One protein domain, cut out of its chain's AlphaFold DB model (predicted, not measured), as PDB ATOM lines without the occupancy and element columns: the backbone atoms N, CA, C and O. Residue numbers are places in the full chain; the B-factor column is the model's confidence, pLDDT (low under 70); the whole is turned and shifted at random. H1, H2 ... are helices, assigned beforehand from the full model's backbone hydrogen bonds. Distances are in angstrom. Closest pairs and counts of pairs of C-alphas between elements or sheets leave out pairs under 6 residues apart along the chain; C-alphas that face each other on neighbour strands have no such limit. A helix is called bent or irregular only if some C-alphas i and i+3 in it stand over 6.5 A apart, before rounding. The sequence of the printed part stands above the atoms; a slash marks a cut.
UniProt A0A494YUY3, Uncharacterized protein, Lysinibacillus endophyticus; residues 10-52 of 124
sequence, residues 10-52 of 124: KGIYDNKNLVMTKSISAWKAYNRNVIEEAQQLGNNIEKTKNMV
ATOM      1  N   LYS A  10       0.458  -5.734  20.535       89.50
ATOM      2  CA  LYS A  10      -0.494  -5.185  19.568       89.50
ATOM      3  C   LYS A  10       0.201  -4.149  18.680       89.50
ATOM      4  O   LYS A  10       0.808  -3.211  19.178       89.50
ATOM      5  N   GLY A  11       0.036  -4.293  17.366       90.88
ATOM      6  CA  GLY A  11       0.584  -3.364  16.374       90.88
ATOM      7  C   GLY A  11       1.931  -3.779  15.780       90.88
ATOM      8  O   GLY A  11       2.326  -3.195  14.780       90.88
ATOM      9  N   ILE A  12       2.594  -4.814  16.315       93.62
ATOM     10  CA  ILE A  12       3.832  -5.354  15.723       93.62
ATOM     11  C   ILE A  12       3.558  -6.011  14.364       93.62
ATOM     12  O   ILE A  12       4.312  -5.826  13.413       93.62
ATOM     13  N   TYR A  13       2.452  -6.750  14.261       93.75
ATOM     14  CA  TYR A  13       1.986  -7.333  13.006       93.75
ATOM     15  C   TYR A  13       0.607  -6.784  12.666       93.75
ATOM     16  O   TYR A  13      -0.313  -6.835  13.486       93.75
ATOM     17  N   ASP A  14       0.451  -6.290  11.440       94.62
ATOM     18  CA  ASP A  14      -0.870  -6.002  10.901       94.62
ATOM     19  C   ASP A  14      -1.600  -7.301  10.499       94.62
ATOM     20  O   ASP A  14      -1.020  -8.390  10.405       94.62
ATOM     21  N   ASN A  15      -2.908  -7.196  10.260       93.81
ATOM     22  CA  ASN A  15      -3.719  -8.355   9.898       93.81
ATOM     23  C   ASN A  15      -3.315  -8.961   8.540       93.81
ATOM     24  O   ASN A  15      -3.384 -10.176   8.364       93.81
ATOM     25  N   LYS A  16      -2.870  -8.142   7.578       95.81
ATOM     26  CA  LYS A  16      -2.448  -8.635   6.260       95.81
ATOM     27  C   LYS A  16      -1.199  -9.505   6.396       95.81
ATOM     28  O   LYS A  16      -1.161 -10.577   5.798       95.81
ATOM     29  N   ASN A  17      -0.248  -9.105   7.239       94.50
ATOM     30  CA  ASN A  17       0.957  -9.861   7.561       94.50
ATOM     31  C   ASN A  17       0.592 -11.224   8.152       94.50
ATOM     32  O   ASN A  17       1.025 -12.250   7.637       94.50
ATOM     33  N   LEU A  18      -0.272 -11.255   9.172       94.50
ATOM     34  CA  LEU A  18      -0.675 -12.507   9.824       94.50
ATOM     35  C   LEU A  18      -1.412 -13.459   8.871       94.50
ATOM     36  O   LEU A  18      -1.140 -14.664   8.862       94.50
ATOM     37  N   VAL A  19      -2.321 -12.932   8.044       95.38
ATOM     38  CA  VAL A  19      -3.036 -13.722   7.031       95.38
ATOM     39  C   VAL A  19      -2.065 -14.265   5.985       95.38
ATOM     40  O   VAL A  19      -2.118 -15.453   5.665       95.38
ATOM     41  N   MET A  20      -1.147 -13.434   5.486       95.88
ATOM     42  CA  MET A  20      -0.160 -13.845   4.489       95.88
ATOM     43  C   MET A  20       0.773 -14.928   5.035       95.88
ATOM     44  O   MET A  20       0.953 -15.956   4.379       95.88
ATOM     45  N   THR A  21       1.310 -14.750   6.247       94.44
ATOM     46  CA  THR A  21       2.140 -15.756   6.921       94.44
ATOM     47  C   THR A  21       1.393 -17.079   7.032       94.44
ATOM     48  O   THR A  21       1.915 -18.108   6.609       94.44
ATOM     49  N   LYS A  22       0.142 -17.061   7.510       94.19
ATOM     50  CA  LYS A  22      -0.673 -18.274   7.632       94.19
ATOM     51  C   LYS A  22      -0.861 -18.977   6.286       94.19
ATOM     52  O   LYS A  22      -0.687 -20.194   6.213       94.19
ATOM     53  N   SER A  23      -1.188 -18.229   5.233       95.12
ATOM     54  CA  SER A  23      -1.410 -18.776   3.892       95.12
ATOM     55  C   SER A  23      -0.141 -19.379   3.291       95.12
ATOM     56  O   SER A  23      -0.184 -20.498   2.785       95.12
ATOM     57  N   ILE A  24       0.998 -18.684   3.379       94.75
ATOM     58  CA  ILE A  24       2.277 -19.189   2.859       94.75
ATOM     59  C   ILE A  24       2.709 -20.435   3.632       94.75
ATOM     60  O   ILE A  24       3.080 -21.434   3.013       94.75
ATOM     61  N   SER A  25       2.624 -20.408   4.965       92.00
ATOM     62  CA  SER A  25       2.941 -21.569   5.797       92.00
ATOM     63  C   SER A  25       2.072 -22.767   5.428       92.00
ATOM     64  O   SER A  25       2.613 -23.841   5.197       92.00
ATOM     65  N   ALA A  26       0.754 -22.591   5.294       91.75
ATOM     66  CA  ALA A  26      -0.146 -23.668   4.884       91.75
ATOM     67  C   ALA A  26       0.180 -24.193   3.477       91.75
ATOM     68  O   ALA A  26       0.213 -25.402   3.262       91.75
ATOM     69  N   TRP A  27       0.479 -23.299   2.530       93.81
ATOM     70  CA  TRP A  27       0.805 -23.676   1.155       93.81
ATOM     71  C   TRP A  27       2.128 -24.446   1.044       93.81
ATOM     72  O   TRP A  27       2.267 -25.319   0.188       93.81
ATOM     73  N   LYS A  28       3.109 -24.138   1.898       92.31
ATOM     74  CA  LYS A  28       4.458 -24.724   1.838       92.31
ATOM     75  C   LYS A  28       4.718 -25.825   2.864       92.31
ATOM     76  O   LYS A  28       5.752 -26.482   2.740       92.31
ATOM     77  N   ALA A  29       3.810 -26.059   3.814       88.94
ATOM     78  CA  ALA A  29       4.001 -26.982   4.939       88.94
ATOM     79  C   ALA A  29       4.390 -28.410   4.529       88.94
ATOM     80  O   ALA A  29       5.129 -29.061   5.256       88.94
ATOM     81  N   TYR A  30       3.930 -28.883   3.369       89.38
ATOM     82  CA  TYR A  30       4.143 -30.259   2.900       89.38
ATOM     83  C   TYR A  30       4.769 -30.312   1.507       89.38
ATOM     84  O   TYR A  30       4.430 -31.157   0.682       89.38
ATOM     85  N   ASN A  31       5.666 -29.372   1.208       95.00
ATOM     86  CA  ASN A  31       6.439 -29.461  -0.026       95.00
ATOM     87  C   ASN A  31       7.376 -30.686  -0.001       95.00
ATOM     88  O   ASN A  31       7.700 -31.205   1.070       95.00
ATOM     89  N   ARG A  32       7.827 -31.125  -1.184       96.81
ATOM     90  CA  ARG A  32       8.639 -32.343  -1.349       96.81
ATOM     91  C   ARG A  32       9.838 -32.396  -0.396       96.81
ATOM     92  O   ARG A  32      10.029 -33.416   0.247       96.81
ATOM     93  N   ASN A  33      10.568 -31.293  -0.239       95.69
ATOM     94  CA  ASN A  33      11.761 -31.255   0.608       95.69
ATOM     95  C   ASN A  33      11.419 -31.470   2.095       95.69
ATOM     96  O   ASN A  33      12.168 -32.125   2.805       95.69
ATOM     97  N   VAL A  34      10.281 -30.948   2.572       94.44
ATOM     98  CA  VAL A  34       9.837 -31.162   3.966       94.44
ATOM     99  C   VAL A  34       9.468 -32.625   4.204       94.44
ATOM    100  O   VAL A  34       9.786 -33.176   5.255       94.44
ATOM    101  N   ILE A  35       8.812 -33.261   3.230       95.88
ATOM    102  CA  ILE A  35       8.467 -34.685   3.314       95.88
ATOM    103  C   ILE A  35       9.727 -35.554   3.284       95.88
ATOM    104  O   ILE A  35       9.855 -36.456   4.109       95.88
ATOM    105  N   GLU A  36      10.663 -35.266   2.380       97.19
ATOM    106  CA  GLU A  36      11.947 -35.969   2.295       97.19
ATOM    107  C   GLU A  36      12.748 -35.837   3.602       97.19
ATOM    108  O   GLU A  36      13.257 -36.838   4.103       97.19
ATOM    109  N   GLU A  37      12.792 -34.653   4.221       94.81
ATOM    110  CA  GLU A  37      13.450 -34.459   5.523       94.81
ATOM    111  C   GLU A  37      12.754 -35.244   6.644       94.81
ATOM    112  O   GLU A  37      13.410 -35.908   7.448       94.81
ATOM    113  N   ALA A  38      11.417 -35.247   6.679       95.12
ATOM    114  CA  ALA A  38      10.668 -36.031   7.660       95.12
ATOM    115  C   ALA A  38      10.960 -37.539   7.538       95.12
ATOM    116  O   ALA A  38      11.026 -38.236   8.552       95.12
ATOM    117  N   GLN A  39      11.191 -38.040   6.320       97.00
ATOM    118  CA  GLN A  39      11.604 -39.427   6.080       97.00
ATOM    119  C   GLN A  39      13.027 -39.722   6.583       97.00
ATOM    120  O   GLN A  39      13.323 -40.869   6.915       97.00
ATOM    121  N   GLN A  40      13.898 -38.713   6.686       97.06
ATOM    122  CA  GLN A  40      15.256 -38.865   7.219       97.06
ATOM    123  C   GLN A  40      15.337 -38.785   8.747       97.06
ATOM    124  O   GLN A  40      16.398 -39.073   9.299       97.06
ATOM    125  N   LEU A  41      14.247 -38.466   9.454       95.69
ATOM    126  CA  LEU A  41      14.269 -38.263  10.907       95.69
ATOM    127  C   LEU A  41      14.884 -39.449  11.670       95.69
ATOM    128  O   LEU A  41      15.743 -39.245  12.525       95.69
ATOM    129  N   GLY A  42      14.496 -40.684  11.335       96.31
ATOM    130  CA  GLY A  42      15.054 -41.883  11.970       96.31
ATOM    131  C   GLY A  42      16.555 -42.048  11.710       96.31
ATOM    132  O   GLY A  42      17.324 -42.281  12.640       96.31
ATOM    133  N   ASN A  43      16.988 -41.836  10.464       97.44
ATOM    134  CA  ASN A  43      18.402 -41.897  10.088       97.44
ATOM    135  C   ASN A  43      19.228 -40.819  10.802       97.44
ATOM    136  O   ASN A  43      20.355 -41.082  11.221       97.44
ATOM    137  N   ASN A  44      18.676 -39.612  10.943       96.00
ATOM    138  CA  ASN A  44      19.327 -38.505  11.632       96.00
ATOM    139  C   ASN A  44      19.466 -38.810  13.127       96.00
ATOM    140  O   ASN A  44      20.572 -38.702  13.647       96.00
ATOM    141  N   ILE A  45      18.406 -39.295  13.786       94.50
ATOM    142  CA  ILE A  45      18.458 -39.713  15.197       94.50
ATOM    143  C   ILE A  45      19.539 -40.776  15.414       94.50
ATOM    144  O   ILE A  45      20.366 -40.627  16.311       94.50
ATOM    145  N   GLU A  46      19.590 -41.818  14.583       96.56
ATOM    146  CA  GLU A  46      20.597 -42.876  14.726       96.56
ATOM    147  C   GLU A  46      22.031 -42.352  14.590       96.56
ATOM    148  O   GLU A  46      22.922 -42.792  15.320       96.56
ATOM    149  N   LYS A  47      22.253 -41.370  13.709       96.25
ATOM    150  CA  LYS A  47      23.559 -40.722  13.530       96.25
ATOM    151  C   LYS A  47      23.921 -39.765  14.666       96.25
ATOM    152  O   LYS A  47      25.108 -39.590  14.933       96.25
ATOM    153  N   THR A  48      22.943 -39.133  15.319       93.31
ATOM    154  CA  THR A  48      23.193 -38.053  16.288       93.31
ATOM    155  C   THR A  48      22.965 -38.439  17.746       93.31
ATOM    156  O   THR A  48      23.398 -37.699  18.622       93.31
ATOM    157  N   LYS A  49      22.332 -39.581  18.052       90.31
ATOM    158  CA  LYS A  49      21.941 -39.960  19.428       90.31
ATOM    159  C   LYS A  49      23.087 -40.013  20.444       90.31
ATOM    160  O   LYS A  49      22.847 -39.840  21.632       90.31
ATOM    161  N   ASN A  50      24.315 -40.244  19.978       91.00
ATOM    162  CA  ASN A  50      25.516 -40.317  20.814       91.00
ATOM    163  C   ASN A  50      26.415 -39.073  20.690       91.00
ATOM    164  O   ASN A  50      27.509 -39.056  21.254       91.00
ATOM    165  N   MET A  51      26.012 -38.061  19.917       91.75
ATOM    166  CA  MET A  51      26.773 -36.818  19.814       91.75
ATOM    167  C   MET A  51      26.676 -36.043  21.126       91.75
ATOM    168  O   MET A  51      25.619 -35.972  21.744       91.75
ATOM    169  N   VAL A  52      27.793 -35.448  21.534       90.50
ATOM    170  CA  VAL A  52      27.894 -34.635  22.747       90.50
ATOM    171  C   VAL A  52      28.626 -33.338  22.432       90.50
ATOM    172  O   VAL A  52      29.473 -33.299  21.536       90.50
TER     173      VAL A  52
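Overview. This is residues 10 to 52 of the 124 residues of an uncharacterized protein of Lysinibacillus endophyticus (UniProt A0A494YUY3). Two helices, H1 and then H2, make the two arms of a wide, open V, with the short link of residues 29 to 31 at its corner and a short end beyond each arm. The V is flat, and nothing fills the space between its arms. The printed part has 43 residues, with two named helices and no named strand, and its class is all helix. It is extended, with a radius of gyration of the C-alphas of 16.8 A and spans of 45 by 27 by 8 A.

Along the chain. H1 is residues 15 to 28, 20.0 A long from first to last C-alpha, and begins at C-alpha 15 at (-3.719, -8.355, 9.898). H2 is residues 32 to 48, 23.6 A long, and ends at C-alpha 48 at (23.193, -38.053, 16.288).

Arrangement. H1 and H2 are apart, joined by a tight link of 3 residues. H2 has a kink of 49 degrees near residue 42 and is irregular, with C-alphas 39 and 42 7.3 A apart. In H1 every O i to N i+4 pair is within hydrogen-bond range; in H2 11 of 13 are.

Size, cuts and confidence. The C-alphas farthest apart, those of Gly 11 and Asn 50, are 44.8 A apart. The printed part has no cut, and no printed residue is under 70 in pLDDT.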